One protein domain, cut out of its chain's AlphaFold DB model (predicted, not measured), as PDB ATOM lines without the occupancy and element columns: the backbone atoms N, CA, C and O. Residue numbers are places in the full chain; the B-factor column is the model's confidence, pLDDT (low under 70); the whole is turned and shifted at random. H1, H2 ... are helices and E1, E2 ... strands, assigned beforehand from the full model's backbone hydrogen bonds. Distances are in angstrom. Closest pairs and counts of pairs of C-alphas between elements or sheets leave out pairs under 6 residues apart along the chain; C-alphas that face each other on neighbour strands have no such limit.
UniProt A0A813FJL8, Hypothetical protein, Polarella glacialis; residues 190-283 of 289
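Overview. This is residues 190 to 283 of the 289 residues of the protein "Hypothetical protein" of Polarella glacialis (UniProt A0A813FJL8). A small strand hairpin, E1 and E2, and the long helix H2 make the middle of an elongated model with few contacts between its named parts; the short helix H1 sits near the first end of H2, and H3 makes the far end beyond the last end of H2. Before E1 a long looping stretch, residues 190 to 224, has no named element, and its Gly 212 lies at the opposite end from H3. The printed part has 94 residues, with two strands and then three helices, in the order E1, E2, H1, H2, H3; the sheet is E1 - E2, antiparallel, and the class is mixed, helices and strands. It is only just compact, close to loose, with a radius of gyration of the C-alphas of 14.8 A and spans of 46 by 29 by 20 A.

Arrangement. Residues 190 to 191 pair antiparallel with residues 225 to 226 of E1, residues 225 to 228, and residues 206 to 207 pair antiparallel with 215 to 216. E1 and E2, residues 231 to 236, form a hairpin at 142 degrees; N 226 and O 233 are within hydrogen-bond range at 2.8 A. H1, residues 238 to 245, and H2, residues 250 to 266, are close but not clearly touching, about perpendicular at 81 degrees; their closest C-alphas, of Leu 244 and Lys 250, are 7.0 A apart. H2 is apart from both strands and from H3, residues 270 to 282. In H1 and H2 every O i to N i+4 pair is within hydrogen-bond range, in H3 7 of 9.

Along the chain. E1 begins at C-alpha 225 (27.491, 9.039, 40.519). E2 is 15.9 A long, H2 24.6 A and H3 19.4 A, ending at C-alpha 282 (20.579, -6.542, 57.742).

Size, cuts and confidence. The C-alphas of Gly 212 and Gln 281, the two farthest apart, are 47.2 A apart. The printed part has no cut, and the links between named elements are tight. The mean pLDDT of the printed part is 78.0; residues 197 to 211, 213 to 216, 219 and 269 to 283 are under 70.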
ATOM      1  N   VAL A 190      31.524   9.190  46.224       91.81
ATOM      2  CA  VAL A 190      31.475   9.482  44.798       91.81
ATOM      3  C   VAL A 190      31.940   8.246  44.042       91.81
ATOM      4  O   VAL A 190      33.075   7.805  44.201       91.81
ATOM      5  N   PHE A 191      31.065   7.714  43.198       89.69
ATOM      6  CA  PHE A 191      31.355   6.619  42.289       89.69
ATOM      7  C   PHE A 191      31.761   7.203  40.928       89.69
ATOM      8  O   PHE A 191      30.910   7.772  40.231       89.69
ATOM      9  N   PRO A 192      33.040   7.104  40.522       88.12
ATOM     10  CA  PRO A 192      33.505   7.800  39.334       88.12
ATOM     11  C   PRO A 192      32.818   7.261  38.083       88.12
ATOM     12  O   PRO A 192      32.696   6.041  37.931       88.12
ATOM     13  N   SER A 193      32.435   8.147  37.162       87.06
ATOM     14  CA  SER A 193      31.739   7.722  35.941       87.06
ATOM     15  C   SER A 193      32.522   6.612  35.215       87.06
ATOM     16  O   SER A 193      33.728   6.766  34.979       87.06
ATOM     17  N   PRO A 194      31.877   5.497  34.811       84.75
ATOM     18  CA  PRO A 194      32.538   4.458  34.020       84.75
ATOM     19  C   PRO A 194      32.960   4.963  32.630       84.75
ATOM     20  O   PRO A 194      33.713   4.287  31.934       84.75
ATOM     21  N   LEU A 195      32.480   6.145  32.234       80.25
ATOM     22  CA  LEU A 195      32.694   6.746  30.923       80.25
ATOM     23  C   LEU A 195      34.001   7.557  30.846       80.25
ATOM     24  O   LEU A 195      34.471   7.849  29.752       80.25
ATOM     25  N   GLY A 196      34.621   7.843  31.998       73.38
ATOM     26  CA  GLY A 196      35.879   8.580  32.107       73.38
ATOM     27  C   GLY A 196      35.714  10.099  31.969       73.38
ATOM     28  O   GLY A 196      35.090  10.606  31.047       73.38
ATOM     29  N   SER A 197      36.348  10.856  32.867       62.38
ATOM     30  CA  SER A 197      36.325  12.332  32.868       62.38
ATOM     31  C   SER A 197      37.221  12.977  31.785       62.38
ATOM     32  O   SER A 197      37.273  14.203  31.682       62.38
ATOM     33  N   GLY A 198      37.996  12.187  31.032       53.06
ATOM     34  CA  GLY A 198      39.230  12.665  30.394       53.06
ATOM     35  C   GLY A 198      39.222  12.815  28.875       53.06
ATOM     36  O   GLY A 198      39.992  13.623  28.355       53.06
ATOM     37  N   ASP A 199      38.375  12.091  28.143       51.69
ATOM     38  CA  ASP A 199      38.441  12.117  26.684       51.69
ATOM     39  C   ASP A 199      37.379  13.047  26.106       51.69
ATOM     40  O   ASP A 199      36.191  12.735  26.087       51.69
ATOM     41  N   LYS A 200      37.821  14.166  25.521       53.47
ATOM     42  CA  LYS A 200      36.989  15.130  24.766       53.47
ATOM     43  C   LYS A 200      36.211  14.504  23.587       53.47
ATOM     44  O   LYS A 200      35.483  15.204  22.892       53.47
ATOM     45  N   LYS A 201      36.387  13.201  23.338       48.38
ATOM     46  CA  LYS A 201      35.677  12.389  22.339       48.38
ATOM     47  C   LYS A 201      34.688  11.380  22.938       48.38
ATOM     48  O   LYS A 201      33.994  10.720  22.177       48.38
ATOM     49  N   SER A 202      34.602  11.281  24.261       48.72
ATOM     50  CA  SER A 202      33.717  10.364  24.987       48.72
ATOM     51  C   SER A 202      32.447  11.063  25.480       48.72
ATOM     52  O   SER A 202      31.945  10.797  26.564       48.72
ATOM     53  N   HIS A 203      31.846  11.923  24.648       52.06
ATOM     54  CA  HIS A 203      30.388  11.943  24.696       52.06
ATOM     55  C   HIS A 203      29.991  10.509  24.387       52.06
ATOM     56  O   HIS A 203      30.310  10.030  23.295       52.06
ATOM     57  N   LEU A 204      29.390   9.804  25.349       52.69
ATOM     58  CA  LEU A 204      28.731   8.548  25.045       52.69
ATOM     59  C   LEU A 204      27.569   8.885  24.134       52.69
ATOM     60  O   LEU A 204      26.439   9.151  24.525       52.69
ATOM     61  N   LEU A 205      27.937   8.952  22.875       54.91
ATOM     62  CA  LEU A 205      27.111   8.852  21.722       54.91
ATOM     63  C   LEU A 205      26.706   7.377  21.712       54.91
ATOM     64  O   LEU A 205      27.245   6.567  20.960       54.91
ATOM     65  N   MET A 206      25.838   7.009  22.657       58.88
ATOM     66  CA  MET A 206      25.294   5.667  22.723       58.88
ATOM     67  C   MET A 206      24.438   5.510  21.479       58.88
ATOM     68  O   MET A 206      23.526   6.301  21.219       58.88
ATOM     69  N   ARG A 207      24.791   4.525  20.656       59.81
ATOM     70  CA  ARG A 207      24.004   4.194  19.474       59.81
ATOM     71  C   ARG A 207      22.699   3.589  19.955       59.81
ATOM     72  O   ARG A 207      22.655   2.406  20.281       59.81
ATOM     73  N   SER A 208      21.642   4.390  19.947       65.31
ATOM     74  CA  SER A 208      20.284   3.871  20.055       65.31
ATOM     75  C   SER A 208      20.049   2.952  18.856       65.31
ATOM     76  O   SER A 208      20.027   3.413  17.708       65.31
ATOM     77  N   LYS A 209      19.922   1.637  19.085       69.94
ATOM     78  CA  LYS A 209      19.598   0.703  17.992       69.94
ATOM     79  C   LYS A 209      18.196   0.978  17.457       69.94
ATOM     80  O   LYS A 209      17.956   0.786  16.268       69.94
ATOM     81  N   SER A 210      17.298   1.456  18.319       68.81
ATOM     82  CA  SER A 210      15.927   1.827  17.972       68.81
ATOM     83  C   SER A 210      15.827   3.059  17.071       68.81
ATOM     84  O   SER A 210      14.933   3.098  16.233       68.81
ATOM     85  N   ASP A 211      16.759   4.013  17.164       65.69
ATOM     86  CA  ASP A 211      16.697   5.278  16.406       65.69
ATOM     87  C   ASP A 211      17.652   5.307  15.203       65.69
ATOM     88  O   ASP A 211      18.233   6.339  14.864       65.69
ATOM     89  N   GLY A 212      17.882   4.155  14.566       72.06
ATOM     90  CA  GLY A 212      18.744   4.071  13.380       72.06
ATOM     91  C   GLY A 212      20.217   4.392  13.659       72.06
ATOM     92  O   GLY A 212      20.945   4.794  12.751       72.06
ATOM     93  N   GLY A 213      20.669   4.230  14.907       65.81
ATOM     94  CA  GLY A 213      22.034   4.541  15.320       65.81
ATOM     95  C   GLY A 213      22.284   6.025  15.588       65.81
ATOM     96  O   GLY A 213      23.454   6.416  15.653       65.81
ATOM     97  N   LEU A 214      21.228   6.839  15.749       66.88
ATOM     98  CA  LEU A 214      21.382   8.202  16.245       66.88
ATOM     99  C   LEU A 214      22.035   8.163  17.627       66.88
ATOM    100  O   LEU A 214      21.722   7.337  18.486       66.88
ATOM    101  N   LEU A 215      22.987   9.062  17.797       64.19
ATOM    102  CA  LEU A 215      23.782   9.153  18.993       64.19
ATOM    103  C   LEU A 215      23.046  10.052  19.983       64.19
ATOM    104  O   LEU A 215      22.947  11.259  19.767       64.19
ATOM    105  N   VAL A 216      22.509   9.453  21.041       66.94
ATOM    106  CA  VAL A 216      21.788  10.181  22.088       66.94
ATOM    107  C   VAL A 216      22.732  10.380  23.265       66.94
ATOM    108  O   VAL A 216      23.302   9.418  23.774       66.94
ATOM    109  N   SER A 217      22.920  11.633  23.683       70.38
ATOM    110  CA  SER A 217      23.693  11.966  24.881       70.38
ATOM    111  C   SER A 217      22.737  12.185  26.046       70.38
ATOM    112  O   SER A 217      21.943  13.124  26.039       70.38
ATOM    113  N   TYR A 218      22.824  11.324  27.057       72.25
ATOM    114  CA  TYR A 218      22.058  11.466  28.293       72.25
ATOM    115  C   TYR A 218      22.885  12.210  29.338       72.25
ATOM    116  O   TYR A 218      23.538  11.585  30.172       72.25
ATOM    117  N   HIS A 219      22.827  13.545  29.289       69.50
ATOM    118  CA  HIS A 219      23.406  14.417  30.310       69.50
ATOM    119  C   HIS A 219      23.064  13.957  31.736       69.50
ATOM    120  O   HIS A 219      21.898  13.989  32.149       69.50
ATOM    121  N   GLY A 220      24.095  13.544  32.469       70.75
ATOM    122  CA  GLY A 220      24.046  13.042  33.840       70.75
ATOM    123  C   GLY A 220      24.794  11.721  34.042       70.75
ATOM    124  O   GLY A 220      25.377  11.532  35.104       70.75
ATOM    125  N   LEU A 221      24.842  10.834  33.040       76.06
ATOM    126  CA  LEU A 221      25.551   9.542  33.144       76.06
ATOM    127  C   LEU A 221      27.070   9.674  32.955       76.06
ATOM    128  O   LEU A 221      27.846   8.845  33.429       76.06
ATOM    129  N   GLU A 222      27.501  10.733  32.274       70.69
ATOM    130  CA  GLU A 222      28.905  11.113  32.105       70.69
ATOM    131  C   GLU A 222      29.526  11.725  33.362       70.69
ATOM    132  O   GLU A 222      30.743  11.872  33.443       70.69
ATOM    133  N   ARG A 223      28.696  12.104  34.336       81.62
ATOM    134  CA  ARG A 223      29.148  12.676  35.602       81.62
ATOM    135  C   ARG A 223      29.358  11.579  36.629       81.62
ATOM    136  O   ARG A 223      28.869  10.458  36.474       81.62
ATOM    137  N   ASP A 224      30.083  11.924  37.681       86.06
ATOM    138  CA  ASP A 224      30.217  11.026  38.810       86.06
ATOM    139  C   ASP A 224      28.848  10.755  39.436       86.06
ATOM    140  O   ASP A 224      27.988  11.639  39.546       86.06
ATOM    141  N   ALA A 225      28.657   9.498  39.805       93.12
ATOM    142  CA  ALA A 225      27.491   9.039  40.519       93.12
ATOM    143  C   ALA A 225      27.748   9.100  42.029       93.12
ATOM    144  O   ALA A 225      28.878   9.240  42.490       93.12
ATOM    145  N   TYR A 226      26.686   8.986  42.809       94.06
ATOM    146  CA  TYR A 226      26.733   8.958  44.263       94.06
ATOM    147  C   TYR A 226      26.292   7.577  44.729       94.06
ATOM    148  O   TYR A 226      25.214   7.118  44.335       94.06
ATOM    149  N   LEU A 227      27.113   6.922  45.547       93.31
ATOM    150  CA  LEU A 227      26.770   5.643  46.160       93.31
ATOM    151  C   LEU A 227      26.175   5.900  47.547       93.31
ATOM    152  O   LEU A 227      26.837   6.428  48.439       93.31
ATOM    153  N   LEU A 228      24.908   5.536  47.726       93.19
ATOM    154  CA  LEU A 228      24.183   5.683  48.987       93.19
ATOM    155  C   LEU A 228      23.510   4.355  49.319       93.19
ATOM    156  O   LEU A 228      22.602   3.930  48.609       93.19
ATOM    157  N   ASP A 229      23.954   3.701  50.393       91.19
ATOM    158  CA  ASP A 229      23.353   2.455  50.896       91.19
ATOM    159  C   ASP A 229      23.206   1.375  49.800       91.19
ATOM    160  O   ASP A 229      22.132   0.821  49.586       91.19
ATOM    161  N   GLY A 230      24.255   1.167  48.992       92.56
ATOM    162  CA  GLY A 230      24.252   0.205  47.876       92.56
ATOM    163  C   GLY A 230      23.474   0.643  46.624       92.56
ATOM    164  O   GLY A 230      23.421  -0.093  45.636       92.56
ATOM    165  N   HIS A 231      22.891   1.841  46.619       94.81
ATOM    166  CA  HIS A 231      22.156   2.397  45.488       94.81
ATOM    167  C   HIS A 231      22.975   3.478  44.784       94.81
ATOM    168  O   HIS A 231      23.621   4.307  45.425       94.81
ATOM    169  N   LEU A 232      22.921   3.478  43.453       95.62
ATOM    170  CA  LEU A 232      23.676   4.409  42.623       95.62
ATOM    171  C   LEU A 232      22.761   5.534  42.130       95.62
ATOM    172  O   LEU A 232      21.710   5.262  41.539       95.62
ATOM    173  N   PHE A 233      23.164   6.783  42.355       96.25
ATOM    174  CA  PHE A 233      22.390   7.975  42.005       96.25
ATOM    175  C   PHE A 233      23.172   8.941  41.122       96.25
ATOM    176  O   PHE A 233      24.383   9.071  41.260       96.25
ATOM    177  N   VAL A 234      22.477   9.680  40.259       95.88
ATOM    178  CA  VAL A 234      23.067  10.760  39.450       95.88
ATOM    179  C   VAL A 234      22.135  11.966  39.387       95.88
ATOM    180  O   VAL A 234      20.916  11.835  39.502       95.88
ATOM    181  N   TRP A 235      22.712  13.142  39.142       95.44
ATOM    182  CA  TRP A 235      21.957  14.329  38.744       95.44
ATOM    183  C   TRP A 235      21.784  14.344  37.223       95.44
ATOM    184  O   TRP A 235      22.775  14.390  36.495       95.44
ATOM    185  N   MET A 236      20.544  14.356  36.736       95.81
ATOM    186  CA  MET A 236      20.238  14.417  35.297       95.81
ATOM    187  C   MET A 236      19.102  15.398  34.996       95.81
ATOM    188  O   MET A 236      18.361  15.787  35.893       95.81
ATOM    189  N   SER A 237      18.955  15.828  33.741       95.81
ATOM    190  CA  SER A 237      17.811  16.667  33.357       95.81
ATOM    191  C   SER A 237      16.491  15.898  33.490       95.81
ATOM    192  O   SER A 237      16.452  14.670  33.389       95.81
ATOM    193  N   GLU A 238      15.391  16.623  33.684       95.88
ATOM    194  CA  GLU A 238      14.049  16.029  33.760       95.88
ATOM    195  C   GLU A 238      13.654  15.309  32.458       95.88
ATOM    196  O   GLU A 238      13.042  14.246  32.499       95.88
ATOM    197  N   GLU A 239      14.084  15.829  31.304       94.88
ATOM    198  CA  GLU A 239      13.888  15.195  29.994       94.88
ATOM    199  C   GLU A 239      14.630  13.855  29.877       94.88
ATOM    200  O   GLU A 239      14.054  12.862  29.418       94.88
ATOM    201  N   ASN A 240      15.884  13.795  30.341       93.88
ATOM    202  CA  ASN A 240      16.659  12.555  30.348       93.88
ATOM    203  C   ASN A 240      16.042  11.538  31.298       93.88
ATOM    204  O   ASN A 240      15.876  10.379  30.920       93.88
ATOM    205  N   PHE A 241      15.639  11.974  32.496       95.38
ATOM    206  CA  PHE A 241      14.918  11.120  33.432       95.38
ATOM    207  C   PHE A 241      13.648  10.555  32.790       95.38
ATOM    208  O   PHE A 241      13.480   9.340  32.768       95.38
ATOM    209  N   ALA A 242      12.787  11.398  32.211       95.00
ATOM    210  CA  ALA A 242      11.546  10.960  31.574       95.00
ATOM    211  C   ALA A 242      11.803   9.970  30.424       95.00
ATOM    212  O   ALA A 242      11.121   8.946  30.311       95.00
ATOM    213  N   THR A 243      12.819  10.231  29.601       92.75
ATOM    214  CA  THR A 243      13.200   9.359  28.481       92.75
ATOM    215  C   THR A 243      13.686   7.998  28.974       92.75
ATOM    216  O   THR A 243      13.170   6.968  28.530       92.75
ATOM    217  N   LEU A 244      14.612   7.969  29.936       93.00
ATOM    218  CA  LEU A 244      15.147   6.729  30.503       93.00
ATOM    219  C   LEU A 244      14.078   5.953  31.289       93.00
ATOM    220  O   LEU A 244      13.933   4.747  31.104       93.00
ATOM    221  N   PHE A 245      13.266   6.645  32.092       94.25
ATOM    222  CA  PHE A 245      12.167   6.063  32.868       94.25
ATOM    223  C   PHE A 245      11.077   5.450  31.975       94.25
ATOM    224  O   PHE A 245      10.475   4.439  32.333       94.25
ATOM    225  N   SER A 246      10.845   6.022  30.787       93.50
ATOM    226  CA  SER A 246       9.914   5.465  29.793       93.50
ATOM    227  C   SER A 246      10.422   4.189  29.104       93.50
ATOM    228  O   SER A 246       9.678   3.562  28.352       93.50
ATOM    229  N   GLY A 247      11.681   3.803  29.338       92.62
ATOM    230  CA  GLY A 247      12.327   2.643  28.721       92.62
ATOM    231  C   GLY A 247      12.947   2.911  27.347       92.62
ATOM    232  O   GLY A 247      13.592   2.018  26.800       92.62
ATOM    233  N   LYS A 248      12.823   4.127  26.793       90.75
ATOM    234  CA  LYS A 248      13.400   4.488  25.481       90.75
ATOM    235  C   LYS A 248      14.934   4.457  25.442       90.75
ATOM    236  O   LYS A 248      15.501   4.351  24.366       90.75
ATOM    237  N   GLY A 249      15.606   4.500  26.592       88.50
ATOM    238  CA  GLY A 249      17.064   4.366  26.700       88.50
ATOM    239  C   GLY A 249      17.533   3.027  27.268       88.50
ATOM    240  O   GLY A 249      18.557   2.993  27.943       88.50
ATOM    241  N   LYS A 250      16.796   1.928  27.059       91.12
ATOM    242  CA  LYS A 250      17.165   0.619  27.631       91.12
ATOM    243  C   LYS A 250      18.556   0.146  27.196       91.12
ATOM    244  O   LYS A 250      19.342  -0.239  28.050       91.12
ATOM    245  N   ASP A 251      18.879   0.246  25.907       88.25
ATOM    246  CA  ASP A 251      20.199  -0.142  25.382       88.25
ATOM    247  C   ASP A 251      21.331   0.643  26.067       88.25
ATOM    248  O   ASP A 251      22.384   0.099  26.388       88.25
ATOM    249  N   CYS A 252      21.085   1.928  26.332       88.06
ATOM    250  CA  CYS A 252      22.011   2.821  27.016       88.06
ATOM    251  C   CYS A 252      22.263   2.386  28.463       88.06
ATOM    252  O   CYS A 252      23.395   2.371  28.940       88.06
ATOM    253  N   LEU A 253      21.197   2.000  29.156       91.88
ATOM    254  CA  LEU A 253      21.251   1.503  30.524       91.88
ATOM    255  C   LEU A 253      21.971   0.152  30.623       91.88
ATOM    256  O   LEU A 253      22.780  -0.023  31.528       91.88
ATOM    257  N   GLU A 254      21.744  -0.760  29.675       92.44
ATOM    258  CA  GLU A 254      22.445  -2.051  29.591       92.44
ATOM    259  C   GLU A 254      23.948  -1.872  29.310       92.44
ATOM    260  O   GLU A 254      24.789  -2.566  29.887       92.44
ATOM    261  N   GLU A 255      24.315  -0.922  28.445       90.06
ATOM    262  CA  GLU A 255      25.719  -0.581  28.203       90.06
ATOM    263  C   GLU A 255      26.368   0.021  29.456       90.06
ATOM    264  O   GLU A 255      27.462  -0.396  29.842       90.06
ATOM    265  N   TYR A 256      25.679   0.947  30.131       90.94
ATOM    266  CA  TYR A 256      26.136   1.512  31.402       90.94
ATOM    267  C   TYR A 256      26.343   0.417  32.462       90.94
ATOM    268  O   TYR A 256      27.406   0.360  33.081       90.94
ATOM    269  N   GLU A 257      25.370  -0.486  32.622       94.12
ATOM    270  CA  GLU A 257      25.442  -1.653  33.509       94.12
ATOM    271  C   GLU A 257      26.679  -2.508  33.218       94.12
ATOM    272  O   GLU A 257      27.478  -2.791  34.112       94.12
ATOM    273  N   SER A 258      26.885  -2.863  31.947       93.56
ATOM    274  CA  SER A 258      28.024  -3.661  31.489       93.56
ATOM    275  C   SER A 258      29.366  -2.996  31.807       93.56
ATOM    276  O   SER A 258      30.292  -3.656  32.290       93.56
ATOM    277  N   LEU A 259      29.484  -1.683  31.590       91.62
ATOM    278  CA  LEU A 259      30.706  -0.932  31.881       91.62
ATOM    279  C   LEU A 259      30.997  -0.861  33.385       91.62
ATOM    280  O   LEU A 259      32.145  -1.079  33.786       91.62
ATOM    281  N   VAL A 260      29.979  -0.607  34.214       91.62
ATOM    282  CA  VAL A 260      30.125  -0.611  35.678       91.62
ATOM    283  C   VAL A 260      30.536  -1.997  36.168       91.62
ATOM    284  O   VAL A 260      31.538  -2.118  36.873       91.62
ATOM    285  N   ASN A 261      29.844  -3.052  35.739       93.00
ATOM    286  CA  ASN A 261      30.126  -4.425  36.168       93.00
ATOM    287  C   ASN A 261      31.518  -4.891  35.726       93.00
ATOM    288  O   ASN A 261      32.263  -5.485  36.509       93.00
ATOM    289  N   LYS A 262      31.934  -4.549  34.499       92.31
ATOM    290  CA  LYS A 262      33.298  -4.811  34.027       92.31
ATOM    291  C   LYS A 262      34.330  -4.121  34.917       92.31
ATOM    292  O   LYS A 262      35.300  -4.763  35.320       92.31
ATOM    293  N   ARG A 263      34.128  -2.844  35.250       88.62
ATOM    294  CA  ARG A 263      35.031  -2.104  36.143       88.62
ATOM    295  C   ARG A 263      35.102  -2.751  37.527       88.62
ATOM    296  O   ARG A 263      36.206  -2.973  38.021       88.62
ATOM    297  N   MET A 264      33.954  -3.126  38.089       88.00
ATOM    298  CA  MET A 264      33.859  -3.803  39.385       88.00
ATOM    299  C   MET A 264      34.586  -5.153  39.408       88.00
ATOM    300  O   MET A 264      35.226  -5.479  40.405       88.00
ATOM    301  N   SER A 265      34.564  -5.910  38.305       88.19
ATOM    302  CA  SER A 265      35.303  -7.180  38.206       88.19
ATOM    303  C   SER A 265      36.828  -7.012  38.183       88.19
ATOM    304  O   SER A 265      37.551  -7.899  38.632       88.19
ATOM    305  N   ILE A 266      37.328  -5.882  37.668       86.50
ATOM    306  CA  ILE A 266      38.769  -5.604  37.561       86.50
ATOM    307  C   ILE A 266      39.303  -5.061  38.889       86.50
ATOM    308  O   ILE A 266      40.355  -5.492  39.361       86.50
ATOM    309  N   CYS A 267      38.566  -4.129  39.494       79.44
ATOM    310  CA  CYS A 267      38.911  -3.490  40.755       79.44
ATOM    311  C   CYS A 267      37.667  -3.474  41.648       79.44
ATOM    312  O   CYS A 267      36.892  -2.520  41.564       79.44
ATOM    313  N   PRO A 268      37.457  -4.488  42.507       74.19
ATOM    314  CA  PRO A 268      36.398  -4.427  43.503       74.19
ATOM    315  C   PRO A 268      36.767  -3.331  44.505       74.19
ATOM    316  O   PRO A 268      37.556  -3.566  45.424       74.19
ATOM    317  N   GLU A 269      36.269  -2.116  44.267       67.00
ATOM    318  CA  GLU A 269      36.587  -0.943  45.075       67.00
ATOM    319  C   GLU A 269      36.200  -1.195  46.547       67.00
ATOM    320  O   GLU A 269      35.167  -1.789  46.868       67.00
ATOM    321  N   GLU A 270      37.074  -0.763  47.460       61.06
ATOM    322  CA  GLU A 270      36.889  -0.820  48.914       61.06
ATOM    323  C   GLU A 270      35.532  -0.273  49.411       61.06
ATOM    324  O   GLU A 270      34.944  -0.881  50.312       61.06
ATOM    325  N   PRO A 271      34.984   0.816  48.843       60.69
ATOM    326  CA  PRO A 271      33.656   1.288  49.211       60.69
ATOM    327  C   PRO A 271      32.508   0.296  48.992       60.69
ATOM    328  O   PRO A 271      31.660   0.127  49.871       60.69
ATOM    329  N   VAL A 272      32.504  -0.439  47.877       62.62
ATOM    330  CA  VAL A 272      31.429  -1.403  47.598       62.62
ATOM    331  C   VAL A 272      31.500  -2.579  48.580       62.62
ATOM    332  O   VAL A 272      30.472  -3.074  49.036       62.62
ATOM    333  N   ARG A 273      32.707  -2.940  49.045       63.03
ATOM    334  CA  ARG A 273      32.876  -3.911  50.141       63.03
ATOM    335  C   ARG A 273      32.249  -3.447  51.458       63.03
ATOM    336  O   ARG A 273      31.725  -4.280  52.193       63.03
ATOM    337  N   LYS A 274      32.292  -2.146  51.772       64.56
ATOM    338  CA  LYS A 274      31.647  -1.602  52.982       64.56
ATOM    339  C   LYS A 274      30.126  -1.641  52.878       64.56
ATOM    340  O   LYS A 274      29.480  -1.986  53.864       64.56
ATOM    341  N   ALA A 275      29.568  -1.346  51.703       60.00
ATOM    342  CA  ALA A 275      28.134  -1.496  51.458       60.00
ATOM    343  C   ALA A 275      27.680  -2.960  51.636       60.00
ATOM    344  O   ALA A 275      26.682  -3.213  52.307       60.00
ATOM    345  N   TRP A 276      28.455  -3.933  51.143       64.19
ATOM    346  CA  TRP A 276      28.139  -5.363  51.304       64.19
ATOM    347  C   TRP A 276      28.138  -5.832  52.756       64.19
ATOM    348  O   TRP A 276      27.255  -6.584  53.160       64.19
ATOM    349  N   ALA A 277      29.093  -5.358  53.560       60.69
ATOM    350  CA  ALA A 277      29.169  -5.721  54.973       60.69
ATOM    351  C   ALA A 277      27.925  -5.282  55.774       60.69
ATOM    352  O   ALA A 277      27.637  -5.874  56.813       60.69
ATOM    353  N   LEU A 278      27.192  -4.263  55.308       60.72
ATOM    354  CA  LEU A 278      25.948  -3.798  55.930       60.72
ATOM    355  C   LEU A 278      24.730  -4.632  55.495       60.72
ATOM    356  O   LEU A 278      23.868  -4.915  56.328       60.72
ATOM    357  N   GLU A 279      24.671  -5.072  54.235       58.81
ATOM    358  CA  GLU A 279      23.574  -5.909  53.720       58.81
ATOM    359  C   GLU A 279      23.558  -7.300  54.381       58.81
ATOM    360  O   GLU A 279      22.513  -7.745  54.864       58.81
ATOM    361  N   GLU A 280      24.727  -7.939  54.529       60.72
ATOM    362  CA  GLU A 280      24.859  -9.240  55.213       60.72
ATOM    363  C   GLU A 280      24.458  -9.180  56.700       60.72
ATOM    364  O   GLU A 280      24.032 -10.180  57.279       60.72
ATOM    365  N   GLN A 281      24.544  -8.002  57.329       55.19
ATOM    366  CA  GLN A 281      24.112  -7.790  58.715       55.19
ATOM    367  C   GLN A 281      22.608  -7.477  58.830       55.19
ATOM    368  O   GLN A 281      22.007  -7.736  59.875       55.19
ATOM    369  N   GLY A 282      21.989  -6.943  57.772       49.94
ATOM    370  CA  GLY A 282      20.579  -6.542  57.742       49.94
ATOM    371  C   GLY A 282      19.598  -7.675  57.422       49.94
ATOM    372  O   GLY A 282      18.484  -7.683  57.955       49.94
ATOM    373  N   GLU A 283      19.993  -8.663  56.612       43.88
ATOM    374  CA  GLU A 283      19.113  -9.792  56.258       43.88
ATOM    375  C   GLU A 283      18.915 -10.806  57.407       43.88
ATOM    376  O   GLU A 283      17.969 -11.594  57.385       43.88
TER     377      GLU A 283